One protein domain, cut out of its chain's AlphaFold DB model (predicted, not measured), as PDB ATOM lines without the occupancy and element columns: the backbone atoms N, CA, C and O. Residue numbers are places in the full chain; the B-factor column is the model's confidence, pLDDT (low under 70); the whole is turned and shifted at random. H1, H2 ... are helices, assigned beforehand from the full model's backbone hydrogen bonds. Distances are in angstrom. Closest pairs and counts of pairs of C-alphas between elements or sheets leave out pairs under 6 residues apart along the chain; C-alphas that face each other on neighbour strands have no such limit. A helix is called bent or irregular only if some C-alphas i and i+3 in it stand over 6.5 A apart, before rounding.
ATOM      1  N   ALA A   2      18.175  -9.474  36.695       55.62
ATOM      2  CA  ALA A   2      16.794  -9.897  36.903       55.62
ATOM      3  C   ALA A   2      15.963  -9.377  35.722       55.62
ATOM      4  O   ALA A   2      15.997  -8.186  35.408       55.62
ATOM      5  N   LYS A   3      15.297 -10.286  35.010       65.12
ATOM      6  CA  LYS A   3      14.393  -9.946  33.914       65.12
ATOM      7  C   LYS A   3      13.197  -9.248  34.566       65.12
ATOM      8  O   LYS A   3      12.449  -9.889  35.290       65.12
ATOM      9  N   ILE A   4      13.082  -7.930  34.406       73.19
ATOM     10  CA  ILE A   4      11.937  -7.189  34.939       73.19
ATOM     11  C   ILE A   4      10.717  -7.627  34.138       73.19
ATOM     12  O   ILE A   4      10.629  -7.372  32.932       73.19
ATOM     13  N   ASP A   5       9.782  -8.290  34.805       86.62
ATOM     14  CA  ASP A   5       8.521  -8.655  34.188       86.62
ATOM     15  C   ASP A   5       7.733  -7.384  33.882       86.62
ATOM     16  O   ASP A   5       7.440  -6.573  34.763       86.62
ATOM     17  N   LYS A   6       7.367  -7.211  32.609       86.38
ATOM     18  CA  LYS A   6       6.605  -6.043  32.138       86.38
ATOM     19  C   LYS A   6       5.316  -5.841  32.944       86.38
ATOM     20  O   LYS A   6       4.912  -4.707  33.163       86.38
ATOM     21  N   VAL A   7       4.713  -6.939  33.408       86.88
ATOM     22  CA  VAL A   7       3.493  -6.949  34.228       86.88
ATOM     23  C   VAL A   7       3.735  -6.369  35.624       86.88
ATOM     24  O   VAL A   7       2.914  -5.606  36.123       86.88
ATOM     25  N   LEU A   8       4.869  -6.694  36.251       84.62
ATOM     26  CA  LEU A   8       5.213  -6.161  37.568       84.62
ATOM     27  C   LEU A   8       5.502  -4.657  37.482       84.62
ATOM     28  O   LEU A   8       5.088  -3.891  38.351       84.62
ATOM     29  N   LEU A   9       6.156  -4.227  36.395       88.06
ATOM     30  CA  LEU A   9       6.461  -2.819  36.150       88.06
ATOM     31  C   LEU A   9       5.196  -1.974  35.934       88.06
ATOM     32  O   LEU A   9       5.092  -0.888  36.502       88.06
ATOM     33  N   THR A  10       4.224  -2.452  35.146       90.69
ATOM     34  CA  THR A  10       2.965  -1.716  34.929       90.69
ATOM     35  C   THR A  10       2.137  -1.620  36.202       90.69
ATOM     36  O   THR A  10       1.587  -0.558  36.492       90.69
ATOM     37  N   TYR A  11       2.079  -2.698  36.983       88.62
ATOM     38  CA  TYR A  11       1.397  -2.703  38.269       88.62
ATOM     39  C   TYR A  11       2.046  -1.714  39.256       88.62
ATOM     40  O   TYR A  11       1.339  -0.895  39.840       88.62
ATOM     41  N   ALA A  12       3.380  -1.706  39.376       89.88
ATOM     42  CA  ALA A  12       4.089  -0.753  40.234       89.88
ATOM     43  C   ALA A  12       3.874   0.705  39.782       89.88
ATOM     44  O   ALA A  12       3.689   1.596  40.611       89.88
ATOM     45  N   GLY A  13       3.846   0.955  38.468       92.31
ATOM     46  CA  GLY A  13       3.535   2.275  37.915       92.31
ATOM     47  C   GLY A  13       2.109   2.740  38.229       92.31
ATOM     48  O   GLY A  13       1.905   3.900  38.588       92.31
ATOM     49  N   ALA A  14       1.123   1.843  38.138       91.75
ATOM     50  CA  ALA A  14      -0.266   2.147  38.478       91.75
ATOM     51  C   ALA A  14      -0.443   2.441  39.979       91.75
ATOM     52  O   ALA A  14      -1.146   3.385  40.340       91.75
ATOM     53  N   ASP A  15       0.231   1.680  40.842       92.06
ATOM     54  CA  ASP A  15       0.213   1.866  42.295       92.06
ATOM     55  C   ASP A  15       0.859   3.204  42.709       92.06
ATOM     56  O   ASP A  15       0.304   3.947  43.521       92.06
ATOM     57  N   LEU A  16       1.960   3.594  42.052       93.69
ATOM     58  CA  LEU A  16       2.571   4.916  42.228       93.69
ATOM     59  C   LEU A  16       1.605   6.045  41.832       93.69
ATOM     60  O   LEU A  16       1.450   7.016  42.574       93.69
ATOM     61  N   LEU A  17       0.935   5.928  40.678       94.69
ATOM     62  CA  LEU A  17      -0.059   6.915  40.235       94.69
ATOM     63  C   LEU A  17      -1.221   7.033  41.227       94.69
ATOM     64  O   LEU A  17      -1.707   8.135  41.489       94.69
ATOM     65  N   PHE A  18      -1.653   5.902  41.784       93.38
ATOM     66  CA  PHE A  18      -2.727   5.848  42.765       93.38
ATOM     67  C   PHE A  18      -2.357   6.606  44.047       93.38
ATOM     68  O   PHE A  18      -3.125   7.458  44.502       93.38
ATOM     69  N   VAL A  19      -1.145   6.398  44.576       95.12
ATOM     70  CA  VAL A  19      -0.640   7.158  45.733       95.12
ATOM     71  C   VAL A  19      -0.477   8.633  45.420       95.12
ATOM     72  O   VAL A  19      -0.864   9.466  46.237       95.12
ATOM     73  N   LEU A  20       0.061   8.980  44.247       95.94
ATOM     74  CA  LEU A  20       0.186  10.377  43.829       95.94
ATOM     75  C   LEU A  20      -1.179  11.074  43.833       95.94
ATOM     76  O   LEU A  20      -1.291  12.179  44.361       95.94
ATOM     77  N   GLY A  21      -2.225  10.408  43.335       93.88
ATOM     78  CA  GLY A  21      -3.603  10.888  43.434       93.88
ATOM     79  C   GLY A  21      -4.066  11.083  44.882       93.88
ATOM     80  O   GLY A  21      -4.635  12.126  45.207       93.88
ATOM     81  N   GLY A  22      -3.768  10.131  45.772       94.38
ATOM     82  CA  GLY A  22      -4.065  10.232  47.206       94.38
ATOM     83  C   GLY A  22      -3.359  11.398  47.905       94.38
ATOM     84  O   GLY A  22      -3.989  12.130  48.670       94.38
ATOM     85  N   VAL A  23      -2.076  11.625  47.604       95.88
ATOM     86  CA  VAL A  23      -1.298  12.769  48.108       95.88
ATOM     87  C   VAL A  23      -1.923  14.080  47.639       95.88
ATOM     88  O   VAL A  23      -2.124  14.985  48.444       95.88
ATOM     89  N   LEU A  24      -2.273  14.176  46.355       94.19
ATOM     90  CA  LEU A  24      -2.885  15.372  45.776       94.19
ATOM     91  C   LEU A  24      -4.243  15.671  46.430       94.19
ATOM     92  O   LEU A  24      -4.519  16.816  46.785       94.19
ATOM     93  N   LEU A  25      -5.047  14.630  46.670       91.56
ATOM     94  CA  LEU A  25      -6.336  14.724  47.354       91.56
ATOM     95  C   LEU A  25      -6.179  15.178  48.815       91.56
ATOM     96  O   LEU A  25      -6.920  16.050  49.275       91.56
ATOM     97  N   LEU A  26      -5.183  14.650  49.533       94.31
ATOM     98  CA  LEU A  26      -4.875  15.049  50.907       94.31
ATOM     99  C   LEU A  26      -4.391  16.502  50.983       94.31
ATOM    100  O   LEU A  26      -4.918  17.284  51.773       94.31
ATOM    101  N   VAL A  27      -3.431  16.887  50.139       94.50
ATOM    102  CA  VAL A  27      -2.891  18.255  50.101       94.50
ATOM    103  C   VAL A  27      -3.991  19.255  49.757       94.50
ATOM    104  O   VAL A  27      -4.138  20.251  50.462       94.50
ATOM    105  N   ALA A  28      -4.806  18.981  48.733       89.69
ATOM    106  CA  ALA A  28      -5.924  19.846  48.366       89.69
ATOM    107  C   ALA A  28      -6.914  20.020  49.529       89.69
ATOM    108  O   ALA A  28      -7.309  21.146  49.833       89.69
ATOM    109  N   SER A  29      -7.250  18.928  50.225       91.31
ATOM    110  CA  SER A  29      -8.155  18.957  51.381       91.31
ATOM    111  C   SER A  29      -7.591  19.797  52.532       91.31
ATOM    112  O   SER A  29      -8.306  20.620  53.103       91.31
ATOM    113  N   LEU A  30      -6.299  19.650  52.844       91.69
ATOM    114  CA  LEU A  30      -5.636  20.418  53.902       91.69
ATOM    115  C   LEU A  30      -5.500  21.903  53.551       91.69
ATOM    116  O   LEU A  30      -5.691  22.761  54.413       91.69
ATOM    117  N   VAL A  31      -5.184  22.221  52.293       90.06
ATOM    118  CA  VAL A  31      -5.104  23.611  51.823       90.06
ATOM    119  C   VAL A  31      -6.474  24.280  51.924       90.06
ATOM    120  O   VAL A  31      -6.561  25.386  52.455       90.06
ATOM    121  N   LEU A  32      -7.549  23.614  51.490       85.56
ATOM    122  CA  LEU A  32      -8.916  24.138  51.614       85.56
ATOM    123  C   LEU A  32      -9.335  24.334  53.077       85.56
ATOM    124  O   LEU A  32      -9.918  25.367  53.417       85.56
ATOM    125  N   GLU A  33      -8.995  23.394  53.962       87.06
ATOM    126  CA  GLU A  33      -9.289  23.523  55.392       87.06
ATOM    127  C   GLU A  33      -8.586  24.750  55.999       87.06
ATOM    128  O   GLU A  33      -9.221  25.569  56.667       87.06
ATOM    129  N   ARG A  34      -7.300  24.953  55.683       86.44
ATOM    130  CA  ARG A  34      -6.525  26.128  56.126       86.44
ATOM    131  C   ARG A  34      -7.110  27.444  55.607       86.44
ATOM    132  O   ARG A  34      -7.171  28.426  56.350       86.44
ATOM    133  N   ARG A  35      -7.552  27.479  54.345       82.31
ATOM    134  CA  ARG A  35      -8.184  28.667  53.741       82.31
ATOM    135  C   ARG A  35      -9.492  29.028  54.439       82.31
ATOM    136  O   ARG A  35      -9.749  30.206  54.651       82.31
ATOM    137  N   THR A  36     -10.267  28.031  54.855       79.69
ATOM    138  CA  THR A  36     -11.559  28.239  55.528       79.69
ATOM    139  C   THR A  36     -11.402  28.784  56.953       79.69
ATOM    140  O   THR A  36     -12.275  29.499  57.437       79.69
ATOM    141  N   GLN A  37     -10.286  28.482  57.625       79.75
ATOM    142  CA  GLN A  37      -9.973  28.977  58.975       79.75
ATOM    143  C   GLN A  37      -9.321  30.371  58.990       79.75
ATOM    144  O   GLN A  37      -9.134  30.951  60.058       79.75
ATOM    145  N   SER A  38      -8.942  30.906  57.828       77.38
ATOM    146  CA  SER A  38      -8.283  32.210  57.730       77.38
ATOM    147  C   SER A  38      -9.287  33.357  57.888       77.38
ATOM    148  O   SER A  38     -10.449  33.236  57.500       77.38
ATOM    149  N   ALA A  39      -8.836  34.489  58.441       74.06
ATOM    150  CA  ALA A  39      -9.677  35.674  58.594       74.06
ATOM    151  C   ALA A  39     -10.189  36.165  57.222       74.06
ATOM    152  O   ALA A  39      -9.412  36.214  56.261       74.06
ATOM    153  N   PRO A  40     -11.478  36.526  57.105       70.56
ATOM    154  CA  PRO A  40     -12.050  36.928  55.831       70.56
ATOM    155  C   PRO A  40     -11.495  38.278  55.369       70.56
ATOM    156  O   PRO A  40     -11.536  39.268  56.096       70.56
ATOM    157  N   THR A  41     -10.999  38.316  54.135       75.12
ATOM    158  CA  THR A  41     -10.532  39.532  53.447       75.12
ATOM    159  C   THR A  41     -11.367  39.771  52.184       75.12
ATOM    160  O   THR A  41     -12.054  38.855  51.729       75.12
ATOM    161  N   LEU A  42     -11.306  40.975  51.593       61.88
ATOM    162  CA  LEU A  42     -12.098  41.341  50.399       61.88
ATOM    163  C   LEU A  42     -11.956  40.344  49.236       61.88
ATOM    164  O   LEU A  42     -12.925  40.069  48.534       61.88
ATOM    165  N   GLU A  43     -10.754  39.806  49.037       67.25
ATOM    166  CA  GLU A  43     -10.455  38.887  47.935       67.25
ATOM    167  C   GLU A  43     -10.890  37.446  48.242       67.25
ATOM    168  O   GLU A  43     -11.254  36.712  47.334       67.25
ATOM    169  N   THR A  44     -10.857  37.029  49.512       71.88
ATOM    170  CA  THR A  44     -11.031  35.618  49.919       71.88
ATOM    171  C   THR A  44     -12.431  35.315  50.467       71.88
ATOM    172  O   THR A  44     -12.799  34.154  50.640       71.88
ATOM    173  N   ALA A  45     -13.243  36.338  50.744       72.00
ATOM    174  CA  ALA A  45     -14.572  36.165  51.326       72.00
ATOM    175  C   ALA A  45     -15.548  35.322  50.467       72.00
ATOM    176  O   ALA A  45     -16.260  34.497  51.050       72.00
ATOM    177  N   PRO A  46     -15.595  35.454  49.120       69.88
ATOM    178  CA  PRO A  46     -16.440  34.596  48.282       69.88
ATOM    179  C   PRO A  46     -16.010  33.124  48.326       69.88
ATOM    180  O   PRO A  46     -16.853  32.233  48.427       69.88
ATOM    181  N   ASP A  47     -14.701  32.879  48.319       72.06
ATOM    182  CA  ASP A  47     -14.131  31.534  48.289       72.06
ATOM    183  C   ASP A  47     -14.405  30.778  49.595       72.06
ATOM    184  O   ASP A  47     -14.809  29.617  49.575       72.06
ATOM    185  N   ILE A  48     -14.279  31.448  50.748       79.31
ATOM    186  CA  ILE A  48     -14.566  30.857  52.068       79.31
ATOM    187  C   ILE A  48     -16.024  30.382  52.164       79.31
ATOM    188  O   ILE A  48     -16.299  29.336  52.753       79.31
ATOM    189  N   LEU A  49     -16.966  31.135  51.590       75.38
ATOM    190  CA  LEU A  49     -18.382  30.759  51.570       75.38
ATOM    191  C   LEU A  49     -18.638  29.512  50.722       75.38
ATOM    192  O   LEU A  49     -19.403  28.646  51.138       75.38
ATOM    193  N   LEU A  50     -17.976  29.406  49.568       76.94
ATOM    194  CA  LEU A  50     -18.102  28.254  48.677       76.94
ATOM    195  C   LEU A  50     -17.475  27.003  49.314       76.94
ATOM    196  O   LEU A  50     -18.078  25.931  49.316       76.94
ATOM    197  N   PHE A  51     -16.305  27.144  49.944       77.81
ATOM    198  CA  PHE A  51     -15.604  26.022  50.575       77.81
ATOM    199  C   PHE A  51     -16.302  25.460  51.818       77.81
ATOM    200  O   PHE A  51     -16.130  24.276  52.110       77.81
ATOM    201  N   LYS A  52     -17.146  26.237  52.513       75.44
ATOM    202  CA  LYS A  52     -17.934  25.733  53.656       75.44
ATOM    203  C   LYS A  52     -18.911  24.608  53.295       75.44
ATOM    204  O   LYS A  52     -19.265  23.835  54.179       75.44
ATOM    205  N   MET A  53     -19.334  24.509  52.035       76.12
ATOM    206  CA  MET A  53     -20.262  23.465  51.575       76.12
ATOM    207  C   MET A  53     -19.553  22.181  51.122       76.12
ATOM    208  O   MET A  53     -20.201  21.175  50.843       76.12
ATOM    209  N   VAL A  54     -18.220  22.184  51.032       81.56
ATOM    210  CA  VAL A  54     -17.453  21.041  50.526       81.56
ATOM    211  C   VAL A  54     -17.187  20.037  51.660       81.56
ATOM    212  O   VAL A  54     -16.701  20.432  52.720       81.56
ATOM    213  N   PRO A  55     -17.411  18.723  51.467       84.44
ATOM    214  CA  PRO A  55     -17.151  17.703  52.485       84.44
ATOM    215  C   PRO A  55     -15.651  17.342  52.598       84.44
ATOM    216  O   PRO A  55     -15.237  16.218  52.309       84.44
ATOM    217  N   PHE A  56     -14.809  18.277  53.057       85.88
ATOM    218  CA  PHE A  56     -13.349  18.082  53.166       85.88
ATOM    219  C   PHE A  56     -12.948  16.978  54.159       85.88
ATOM    220  O   PHE A  56     -11.976  16.260  53.928       85.88
ATOM    221  N   LYS A  57     -13.716  16.767  55.237       88.56
ATOM    222  CA  LYS A  57     -13.454  15.677  56.197       88.56
ATOM    223  C   LYS A  57     -13.582  14.297  55.557       88.56
ATOM    224  O   LYS A  57     -12.752  13.428  55.812       88.56
ATOM    225  N   ALA A  58     -14.569  14.110  54.684       90.50
ATOM    226  CA  ALA A  58     -14.748  12.848  53.978       90.50
ATOM    227  C   ALA A  58     -13.622  12.607  52.956       90.50
ATOM    228  O   ALA A  58     -13.138  11.485  52.824       90.50
ATOM    229  N   ALA A  59     -13.139  13.666  52.299       89.12
ATOM    230  CA  ALA A  59     -11.984  13.588  51.409       89.12
ATOM    231  C   ALA A  59     -10.701  13.156  52.151       89.12
ATOM    232  O   ALA A  59      -9.996  12.265  51.680       89.12
ATOM    233  N   ILE A  60     -10.434  13.694  53.348       92.75
ATOM    234  CA  ILE A  60      -9.286  13.276  54.179       92.75
ATOM    235  C   ILE A  60      -9.365  11.782  54.518       92.75
ATOM    236  O   ILE A  60      -8.371  11.069  54.388       92.75
ATOM    237  N   VAL A  61     -10.547  11.289  54.899       92.94
ATOM    238  CA  VAL A  61     -10.761   9.860  55.180       92.94
ATOM    239  C   VAL A  61     -10.485   9.004  53.938       92.94
ATOM    240  O   VAL A  61      -9.810   7.981  54.042       92.94
ATOM    241  N   ASN A  62     -10.919   9.442  52.751       93.19
ATOM    242  CA  ASN A  62     -10.616   8.745  51.499       93.19
ATOM    243  C   ASN A  62      -9.106   8.658  51.228       93.19
ATOM    244  O   ASN A  62      -8.606   7.607  50.836       93.19
ATOM    245  N   ALA A  63      -8.370   9.747  51.469       94.00
ATOM    246  CA  ALA A  63      -6.922   9.755  51.289       94.00
ATOM    247  C   ALA A  63      -6.223   8.749  52.219       94.00
ATOM    248  O   ALA A  63      -5.310   8.054  51.785       94.00
ATOM    249  N   ILE A  64      -6.680   8.611  53.469       93.69
ATOM    250  CA  ILE A  64      -6.146   7.607  54.404       93.69
ATOM    251  C   ILE A  64      -6.335   6.192  53.840       93.69
ATOM    252  O   ILE A  64      -5.393   5.401  53.864       93.69
ATOM    253  N   PHE A  65      -7.502   5.882  53.265       93.56
ATOM    254  CA  PHE A  65      -7.732   4.585  52.620       93.56
ATOM    255  C   PHE A  65      -6.784   4.325  51.444       93.56
ATOM    256  O   PHE A  65      -6.316   3.195  51.290       93.56
ATOM    257  N   VAL A  66      -6.448   5.349  50.655       94.25
ATOM    258  CA  VAL A  66      -5.451   5.238  49.575       94.25
ATOM    259  C   VAL A  66      -4.079   4.847  50.136       94.25
ATOM    260  O   VAL A  66      -3.473   3.896  49.647       94.25
ATOM    261  N   PHE A  67      -3.614   5.504  51.206       95.00
ATOM    262  CA  PHE A  67      -2.327   5.170  51.833       95.00
ATOM    263  C   PHE A  67      -2.313   3.773  52.460       95.00
ATOM    264  O   PHE A  67      -1.333   3.049  52.314       95.00
ATOM    265  N   VAL A  68      -3.400   3.359  53.117       94.06
ATOM    266  CA  VAL A  68      -3.517   1.993  53.659       94.06
ATOM    267  C   VAL A  68      -3.465   0.960  52.531       94.06
ATOM    268  O   VAL A  68      -2.766  -0.045  52.644       94.06
ATOM    269  N   THR A  69      -4.152   1.226  51.420       92.94
ATOM    270  CA  THR A  69      -4.150   0.346  50.241       92.94
ATOM    271  C   THR A  69      -2.752   0.221  49.631       92.94
ATOM    272  O   THR A  69      -2.362  -0.873  49.234       92.94
ATOM    273  N   PHE A  70      -1.972   1.305  49.633       93.06
ATOM    274  CA  PHE A  70      -0.566   1.288  49.228       93.06
ATOM    275  C   PHE A  70       0.325   0.485  50.182       93.06
ATOM    276  O   PHE A  70       1.138  -0.318  49.750       93.06
ATOM    277  N   VAL A  71       0.152   0.614  51.499       93.44
ATOM    278  CA  VAL A  71       0.922  -0.214  52.449       93.44
ATOM    279  C   VAL A  71       0.632  -1.707  52.244       93.44
ATOM    280  O   VAL A  71       1.533  -2.530  52.381       93.44
ATOM    281  N   ILE A  72      -0.599  -2.058  51.860       90.88
ATOM    282  CA  ILE A  72      -0.999  -3.430  51.507       90.88
ATOM    283  C   ILE A  72      -0.421  -3.871  50.146       90.88
ATOM    284  O   ILE A  72      -0.234  -5.071  49.935       90.88
ATOM    285  N   SER A  73      -0.088  -2.946  49.236       90.00
ATOM    286  CA  SER A  73       0.522  -3.274  47.934       90.00
ATOM    287  C   SER A  73       1.968  -3.768  48.070       90.00
ATOM    288  O   SER A  73       2.377  -4.683  47.356       90.00
ATOM    289  N   ILE A  74       2.724  -3.234  49.038       90.56
ATOM    290  CA  ILE A  74       4.135  -3.578  49.288       90.56
ATOM    291  C   ILE A  74       4.349  -5.090  49.497       90.56
ATOM    292  O   ILE A  74       5.156  -5.678  48.772       90.56
ATOM    293  N   PRO A  75       3.654  -5.774  50.429       86.94
ATOM    294  CA  PRO A  75       3.787  -7.222  50.570       86.94
ATOM    295  C   PRO A  75       3.276  -7.979  49.338       86.94
ATOM    296  O   PRO A  75       3.804  -9.045  49.040       86.94
ATOM    297  N   GLY A  76       2.320  -7.426  48.581       84.25
ATOM    298  CA  GLY A  76       1.885  -7.993  47.299       84.25
ATOM    299  C   GLY A  76       2.985  -8.006  46.229       84.25
ATOM    300  O   GLY A  76       3.041  -8.938  45.429       84.25
ATOM    301  N   LEU A  77       3.887  -7.018  46.247       84.38
ATOM    302  CA  LEU A  77       5.062  -6.945  45.369       84.38
ATOM    303  C   LEU A  77       6.206  -7.850  45.827       84.38
ATOM    304  O   LEU A  77       6.875  -8.458  44.995       84.38
ATOM    305  N   LEU A  78       6.450  -7.914  47.138       85.19
ATOM    306  CA  LEU A  78       7.567  -8.675  47.706       85.19
ATOM    307  C   LEU A  78       7.274 -10.179  47.789       85.19
ATOM    308  O   LEU A  78       8.181 -10.989  47.615       85.19
ATOM    309  N   MET A  79       6.022 -10.559  48.057       82.00
ATOM    310  CA  MET A  79       5.586 -11.948  48.234       82.00
ATOM    311  C   MET A  79       4.607 -12.348  47.123       82.00
ATOM    312  O   MET A  79       3.425 -12.604  47.369       82.00
ATOM    313  N   SER A  80       5.113 -12.420  45.890       68.94
ATOM    314  CA  SER A  80       4.320 -12.739  44.691       68.94
ATOM    315  C   SER A  80       3.717 -14.155  44.676       68.94
ATOM    316  O   SER A  80       2.780 -14.407  43.918       68.94
ATOM    317  N   ASP A  81       4.174 -15.067  45.541       76.62
ATOM    318  CA  ASP A  81       3.632 -16.431  45.644       76.62
ATOM    319  C   ASP A  81       2.191 -16.471  46.185       76.62
ATOM    320  O   ASP A  81       1.375 -17.325  45.804       76.62
ATOM    321  N   ASN A  82       1.826 -15.507  47.039       79.69
ATOM    322  CA  ASN A  82       0.521 -15.467  47.690       79.69
ATOM    323  C   ASN A  82      -0.461 -14.556  46.943       79.69
ATOM    324  O   ASN A  82      -0.605 -13.367  47.222       79.69
ATOM    325  N   ARG A  83      -1.268 -15.178  46.073       83.88
ATOM    326  CA  ARG A  83      -2.393 -14.566  45.326       83.88
ATOM    327  C   ARG A  83      -3.433 -13.840  46.198       83.88
ATOM    328  O   ARG A  83      -4.270 -13.109  45.670       83.88
ATOM    329  N   PHE A  84      -3.413 -14.055  47.512       88.75
ATOM    330  CA  PHE A  84      -4.297 -13.392  48.466       88.75
ATOM    331  C   PHE A  84      -4.060 -11.875  48.534       88.75
ATOM    332  O   PHE A  84      -5.027 -11.118  48.480       88.75
ATOM    333  N   TRP A  85      -2.802 -11.427  48.573       87.38
ATOM    334  CA  TRP A  85      -2.462 -10.003  48.709       87.38
ATOM    335  C   TRP A  85      -2.935  -9.177  47.511       87.38
ATOM    336  O   TRP A  85      -3.572  -8.140  47.692       87.38
ATOM    337  N   LEU A  86      -2.738  -9.694  46.292       85.81
ATOM    338  CA  LEU A  86      -3.235  -9.050  45.072       85.81
ATOM    339  C   LEU A  86      -4.765  -8.946  45.047       85.81
ATOM    340  O   LEU A  86      -5.311  -7.919  44.644       85.81
ATOM    341  N   LYS A  87      -5.479  -9.987  45.496       89.81
ATOM    342  CA  LYS A  87      -6.948  -9.950  45.584       89.81
ATOM    343  C   LYS A  87      -7.422  -8.923  46.607       89.81
ATOM    344  O   LYS A  87      -8.349  -8.172  46.318       89.81
ATOM    345  N   LEU A  88      -6.794  -8.893  47.782       91.25
ATOM    346  CA  LEU A  88      -7.150  -7.972  48.858       91.25
ATOM    347  C   LEU A  88      -6.974  -6.514  48.424       91.25
ATOM    348  O   LEU A  88      -7.888  -5.709  48.587       91.25
ATOM    349  N   GLN A  89      -5.839  -6.187  47.809       91.00
ATOM    350  CA  GLN A  89      -5.597  -4.843  47.297       91.00
ATOM    351  C   GLN A  89      -6.595  -4.465  46.194       91.00
ATOM    352  O   GLN A  89      -7.135  -3.362  46.221       91.00
ATOM    353  N   GLY A  90      -6.905  -5.375  45.261       90.62
ATOM    354  CA  GLY A  90      -7.910  -5.123  44.222       90.62
ATOM    355  C   GLY A  90      -9.294  -4.788  44.798       90.62
ATOM    356  O   GLY A  90      -9.945  -3.848  44.342       90.62
ATOM    357  N   TRP A  91      -9.714  -5.500  45.850       93.62
ATOM    358  CA  TRP A  91     -10.950  -5.195  46.579       93.62
ATOM    359  C   TRP A  91     -10.898  -3.837  47.290       93.62
ATOM    360  O   TRP A  91     -11.864  -3.079  47.222       93.62
ATOM    361  N   MET A  92      -9.771  -3.491  47.917       91.88
ATOM    362  CA  MET A  92      -9.591  -2.193  48.580       91.88
ATOM    363  C   MET A  92      -9.645  -1.018  47.591       91.88
ATOM    364  O   MET A  92     -10.305  -0.015  47.869       91.88
ATOM    365  N   ILE A  93      -9.039  -1.158  46.405       92.94
ATOM    366  CA  ILE A  93      -9.105  -0.143  45.340       92.94
ATOM    367  C   ILE A  93     -10.551   0.047  44.864       92.94
ATOM    368  O   ILE A  93     -10.990   1.183  44.693       92.94
ATOM    369  N   LEU A  94     -11.320  -1.036  44.699       94.00
ATOM    370  CA  LEU A  94     -12.742  -0.953  44.338       94.00
ATOM    371  C   LEU A  94     -13.569  -0.199  45.385       94.00
ATOM    372  O   LEU A  94     -14.411   0.629  45.026       94.00
ATOM    373  N   VAL A  95     -13.321  -0.444  46.672       93.12
ATOM    374  CA  VAL A  95     -14.003   0.266  47.764       93.12
ATOM    375  C   VAL A  95     -13.631   1.750  47.755       93.12
ATOM    376  O   VAL A  95     -14.517   2.603  47.804       93.12
ATOM    377  N   CYS A  96     -12.344   2.074  47.608       92.81
ATOM    378  CA  CYS A  96     -11.865   3.455  47.528       92.81
ATOM    379  C   CYS A  96     -12.425   4.203  46.301       92.81
ATOM    380  O   CYS A  96     -12.897   5.339  46.414       92.81
ATOM    381  N   GLY A  97     -12.455   3.556  45.133       92.81
ATOM    382  CA  GLY A  97     -13.051   4.110  43.917       92.81
ATOM    383  C   GLY A  97     -14.546   4.389  44.084       92.81
ATOM    384  O   GLY A  97     -15.024   5.466  43.727       92.81
ATOM    385  N   THR A  98     -15.271   3.461  44.714       94.75
ATOM    386  CA  THR A  98     -16.701   3.619  45.021       94.75
ATOM    387  C   THR A  98     -16.944   4.786  45.977       94.75
ATOM    388  O   THR A  98     -17.812   5.619  45.726       94.75
ATOM    389  N   PHE A  99     -16.146   4.895  47.043       92.50
ATOM    390  CA  PHE A  99     -16.234   6.000  47.996       92.50
ATOM    391  C   PHE A  99     -15.981   7.352  47.316       92.50
ATOM    392  O   PHE A  99     -16.754   8.293  47.487       92.50
ATOM    393  N   THR A 100     -14.951   7.428  46.470       91.38
ATOM    394  CA  THR A 100     -14.626   8.632  45.688       91.38
ATOM    395  C   THR A 100     -15.777   9.035  44.765       91.38
ATOM    396  O   THR A 100     -16.110  10.217  44.668       91.38
ATOM    397  N   LEU A 101     -16.427   8.061  44.122       94.25
ATOM    398  CA  LEU A 101     -17.584   8.303  43.261       94.25
ATOM    399  C   LEU A 101     -18.767   8.868  44.057       94.25
ATOM    400  O   LEU A 101     -19.371   9.850  43.628       94.25
ATOM    401  N   VAL A 102     -19.060   8.309  45.236       94.44
ATOM    402  CA  VAL A 102     -20.114   8.821  46.127       94.44
ATOM    403  C   VAL A 102     -19.834  10.270  46.535       94.44
ATOM    404  O   VAL A 102     -20.736  11.104  46.453       94.44
ATOM    405  N   LEU A 103     -18.590  10.605  46.895       91.81
ATOM    406  CA  LEU A 103     -18.211  11.990  47.199       91.81
ATOM    407  C   LEU A 103     -18.417  12.925  46.003       91.81
ATOM    408  O   LEU A 103     -18.938  14.026  46.175       91.81
ATOM    409  N   GLY A 104     -18.058  12.482  44.796       90.06
ATOM    410  CA  GLY A 104     -18.284  13.249  43.570       90.06
ATOM    411  C   GLY A 104     -19.767  13.540  43.325       90.06
ATOM    412  O   GLY A 104     -20.129  14.669  42.995       90.06
ATOM    413  N   VAL A 105     -20.636  12.552  43.553       93.88
ATOM    414  CA  VAL A 105     -22.092  12.707  43.413       93.88
ATOM    415  C   VAL A 105     -22.657  13.675  44.454       93.88
ATOM    416  O   VAL A 105     -23.464  14.533  44.100       93.88
ATOM    417  N   ILE A 106     -22.213  13.596  45.713       90.00
ATOM    418  CA  ILE A 106     -22.638  14.529  46.771       90.00
ATOM    419  C   ILE A 106     -22.272  15.966  46.388       90.00
ATOM    420  O   ILE A 106     -23.144  16.829  46.346       90.00
ATOM    421  N   VAL A 107     -21.006  16.215  46.037       88.62
ATOM    422  CA  VAL A 107     -20.537  17.556  45.644       88.62
ATOM    423  C   VAL A 107     -21.306  18.081  44.432       88.62
ATOM    424  O   VAL A 107     -21.643  19.265  44.369       88.62
ATOM    425  N   TRP A 108     -21.626  17.210  43.477       89.25
ATOM    426  CA  TRP A 108     -22.424  17.591  42.320       89.25
ATOM    427  C   TRP A 108     -23.840  18.037  42.710       89.25
ATOM    428  O   TRP A 108     -24.291  19.095  42.261       89.25
ATOM    429  N   PHE A 109     -24.527  17.291  43.579       88.81
ATOM    430  CA  PHE A 109     -25.855  17.685  44.058       88.81
ATOM    431  C   PHE A 109     -25.830  18.997  44.846       88.81
ATOM    432  O   PHE A 109     -26.676  19.861  44.600       88.81
ATOM    433  N   GLU A 110     -24.845  19.185  45.726       84.75
ATOM    434  CA  GLU A 110     -24.663  20.441  46.465       84.75
ATOM    435  C   GLU A 110     -24.447  21.625  45.511       84.75
ATOM    436  O   GLU A 110     -25.061  22.685  45.656       84.75
ATOM    437  N   THR A 111     -23.666  21.423  44.445       82.94
ATOM    438  CA  THR A 111     -23.431  22.450  43.417       82.94
ATOM    439  C   THR A 111     -24.731  22.870  42.721       82.94
ATOM    440  O   THR A 111     -24.954  24.059  42.481       82.94
ATOM    441  N   LEU A 112     -25.629  21.924  42.423       85.06
ATOM    442  CA  LEU A 112     -26.932  22.231  41.822       85.06
ATOM    443  C   LEU A 112     -27.857  22.981  42.795       85.06
ATOM    444  O   LEU A 112     -28.558  23.910  42.385       85.06
ATOM    445  N   ARG A 113     -27.839  22.616  44.084       81.94
ATOM    446  CA  ARG A 113     -28.671  23.243  45.130       81.94
ATOM    447  C   ARG A 113     -28.173  24.607  45.579       81.94
ATOM    448  O   ARG A 113     -28.986  25.436  45.988       81.94
ATOM    449  N   THR A 114     -26.882  24.885  45.409       76.50
ATOM    450  CA  THR A 114     -26.244  26.149  45.799       76.50
ATOM    451  C   THR A 114     -27.046  27.360  45.305       76.50
ATOM    452  O   THR A 114     -27.289  28.290  46.068       76.50
ATOM    453  N   ARG A 115     -27.565  27.348  44.064       69.88
ATOM    454  CA  ARG A 115     -28.381  28.456  43.511       69.88
ATOM    455  C   ARG A 115     -29.697  28.714  44.254       69.88
ATOM    456  O   ARG A 115     -30.128  29.869  44.327       69.88
ATOM    457  N   ALA A 116     -30.331  27.669  44.777       74.38
ATOM    458  CA  ALA A 116     -31.581  27.771  45.522       74.38
ATOM    459  C   ALA A 116     -31.335  28.208  46.974       74.38
ATOM    460  O   ALA A 116     -32.056  29.068  47.477       74.38
ATOM    461  N   GLU A 117     -30.277  27.691  47.607       70.50
ATOM    462  CA  GLU A 117     -29.962  27.947  49.022       70.50
ATOM    463  C   GLU A 117     -29.053  29.158  49.266       70.50
ATOM    464  O   GLU A 117     -28.928  29.639  50.387       70.50
ATOM    465  N   LEU A 118     -28.470  29.744  48.220       69.38
ATOM    466  CA  LEU A 118     -27.663  30.962  48.336       69.38
ATOM    467  C   LEU A 118     -28.406  32.102  49.059       69.38
ATOM    468  O   LEU A 118     -27.768  32.894  49.745       69.38
ATOM    469  N   GLY A 119     -29.737  32.181  48.936       68.31
ATOM    470  CA  GLY A 119     -30.542  33.187  49.633       68.31
ATOM    471  C   GLY A 119     -30.639  32.964  51.146       68.31
ATOM    472  O   GLY A 119     -30.585  33.929  51.906       68.31
ATOM    473  N   THR A 120     -30.737  31.708  51.593       73.31
ATOM    474  CA  THR A 120     -30.814  31.367  53.023       73.31
ATOM    475  C   THR A 120     -29.445  31.505  53.682       73.31
ATOM    476  O   THR A 120     -29.325  32.137  54.730       73.31
ATOM    477  N   VAL A 121     -28.395  31.019  53.015       71.69
ATOM    478  CA  VAL A 121     -27.003  31.115  53.480       71.69
ATOM    479  C   VAL A 121     -26.543  32.571  53.552       71.69
ATOM    480  O   VAL A 121     -25.862  32.958  54.498       71.69
ATOM    481  N   TRP A 122     -26.956  33.411  52.597       68.25
ATOM    482  CA  TRP A 122     -26.664  34.845  52.630       68.25
ATOM    483  C   TRP A 122     -27.266  35.530  53.865       68.25
ATOM    484  O   TRP A 122     -26.582  36.329  54.502       68.25
ATOM    485  N   GLY A 123     -28.507  35.196  54.239       69.62
ATOM    486  CA  GLY A 123     -29.183  35.761  55.414       69.62
ATOM    487  C   GLY A 123     -28.607  35.312  56.762       69.62
ATOM    488  O   GLY A 123     -28.749  36.027  57.748       69.62
ATOM    489  N   GLN A 124     -27.932  34.161  56.809       74.88
ATOM    490  CA  GLN A 124     -27.290  33.638  58.023       74.88
ATOM    491  C   GLN A 124     -25.855  34.141  58.224       74.88
ATOM    492  O   GLN A 124     -25.262  33.923  59.283       74.88
ATOM    493  N   GLN A 125     -25.273  34.797  57.220       72.25
ATOM    494  CA  GLN A 125     -23.882  35.215  57.273       72.25
ATOM    495  C   GLN A 125     -23.704  36.535  58.038       72.25
ATOM    496  O   GLN A 125     -24.531  37.438  57.966       72.25
ATOM    497  N   THR A 126     -22.590  36.665  58.763       77.25
ATOM    498  CA  THR A 126     -22.265  37.855  59.570       77.25
ATOM    499  C   THR A 126     -22.221  39.136  58.734       77.25
ATOM    500  O   THR A 126     -21.688  39.116  57.620       77.25
TER     501      THR A 126
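AT A GLANCE: This is residues 2 to 126 of the 264 residues of an uncharacterized protein of Rasamsonia emersonii CBS 393.64 (UniProt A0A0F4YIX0). Three long helices, H1, H3 and H4, run lengthwise in a rod, each opposite to the one before it among these three; H3 lies between H1 and H4 and packs on both, while H1 and H4 stay apart. The short helix H2 lies at one end, by the end of H1, and H4 runs on past H3 to a kink near residue 116. The printed part has 125 residues, all helix in class, with four named helices in the order H1, H2, H3, H4 and no named strand. It is loose, with a radius of gyration of the C-alphas of 19.7 A and spans of 65 by 25 by 19 A.

IN THESE COORDINATES: H1, residues 6 to 36, begins at C-alpha 6 (6.605, -6.043, 32.138) and is 45.3 A long. H2 is residues 45 to 51. H3, residues 56 to 78, is 34.4 A long; it is neither bent nor irregular, but only just: C-alphas 72 and 75 are 6.2 A apart. H4, residues 83 to 124, is 55.7 A long and ends at C-alpha 124 (-27.290, 33.638, 58.023); it is only just irregular, with C-alphas 116 and 119 6.9 A apart, and has a kink of 77 degrees near residue 116.

HOW THE PARTS SIT: H1 and H3 touch at a shallow tilt of 23 degrees, opposite ways; their closest C-alphas, of Gly 22 and Ala 63, are 5.0 A apart. H3 and H4 form a helical hairpin at a shallow tilt of 12 degrees; H4 touches H3 with residues 85 to 103 alone, and the closest C-alphas, of Gly 76 and Trp 85, are 5.0 A apart. H1 and H2 form a helical hairpin at a steep tilt of 44 degrees, with residues 32 to 36 of H1 alone touching H2; the closest C-alphas, of Thr 36 and Ile 48, are 5.3 A apart. H2 and H4 are near each other, with 6 pairs of C-alphas within 10 A. In H1 and H2 every O i to N i+4 pair is within hydrogen-bond range; in H3 17 of 19 are, and in H4 34 of 38.

THE WHOLE: The two C-alphas farthest apart, of Ala 2 and Gly 123, are 67.4 A apart, and residues 2 to 7, of which 6 and 7 belong to H1, stand free. The printed part has no cut; the links H2 to H3 and H3 to H4 are tight, and H1 to H2 is short. The mean pLDDT of the printed part is 85.1, and 11 residues are under 70, among them residues 2 to 3, 42 to 43 and 122 to 123.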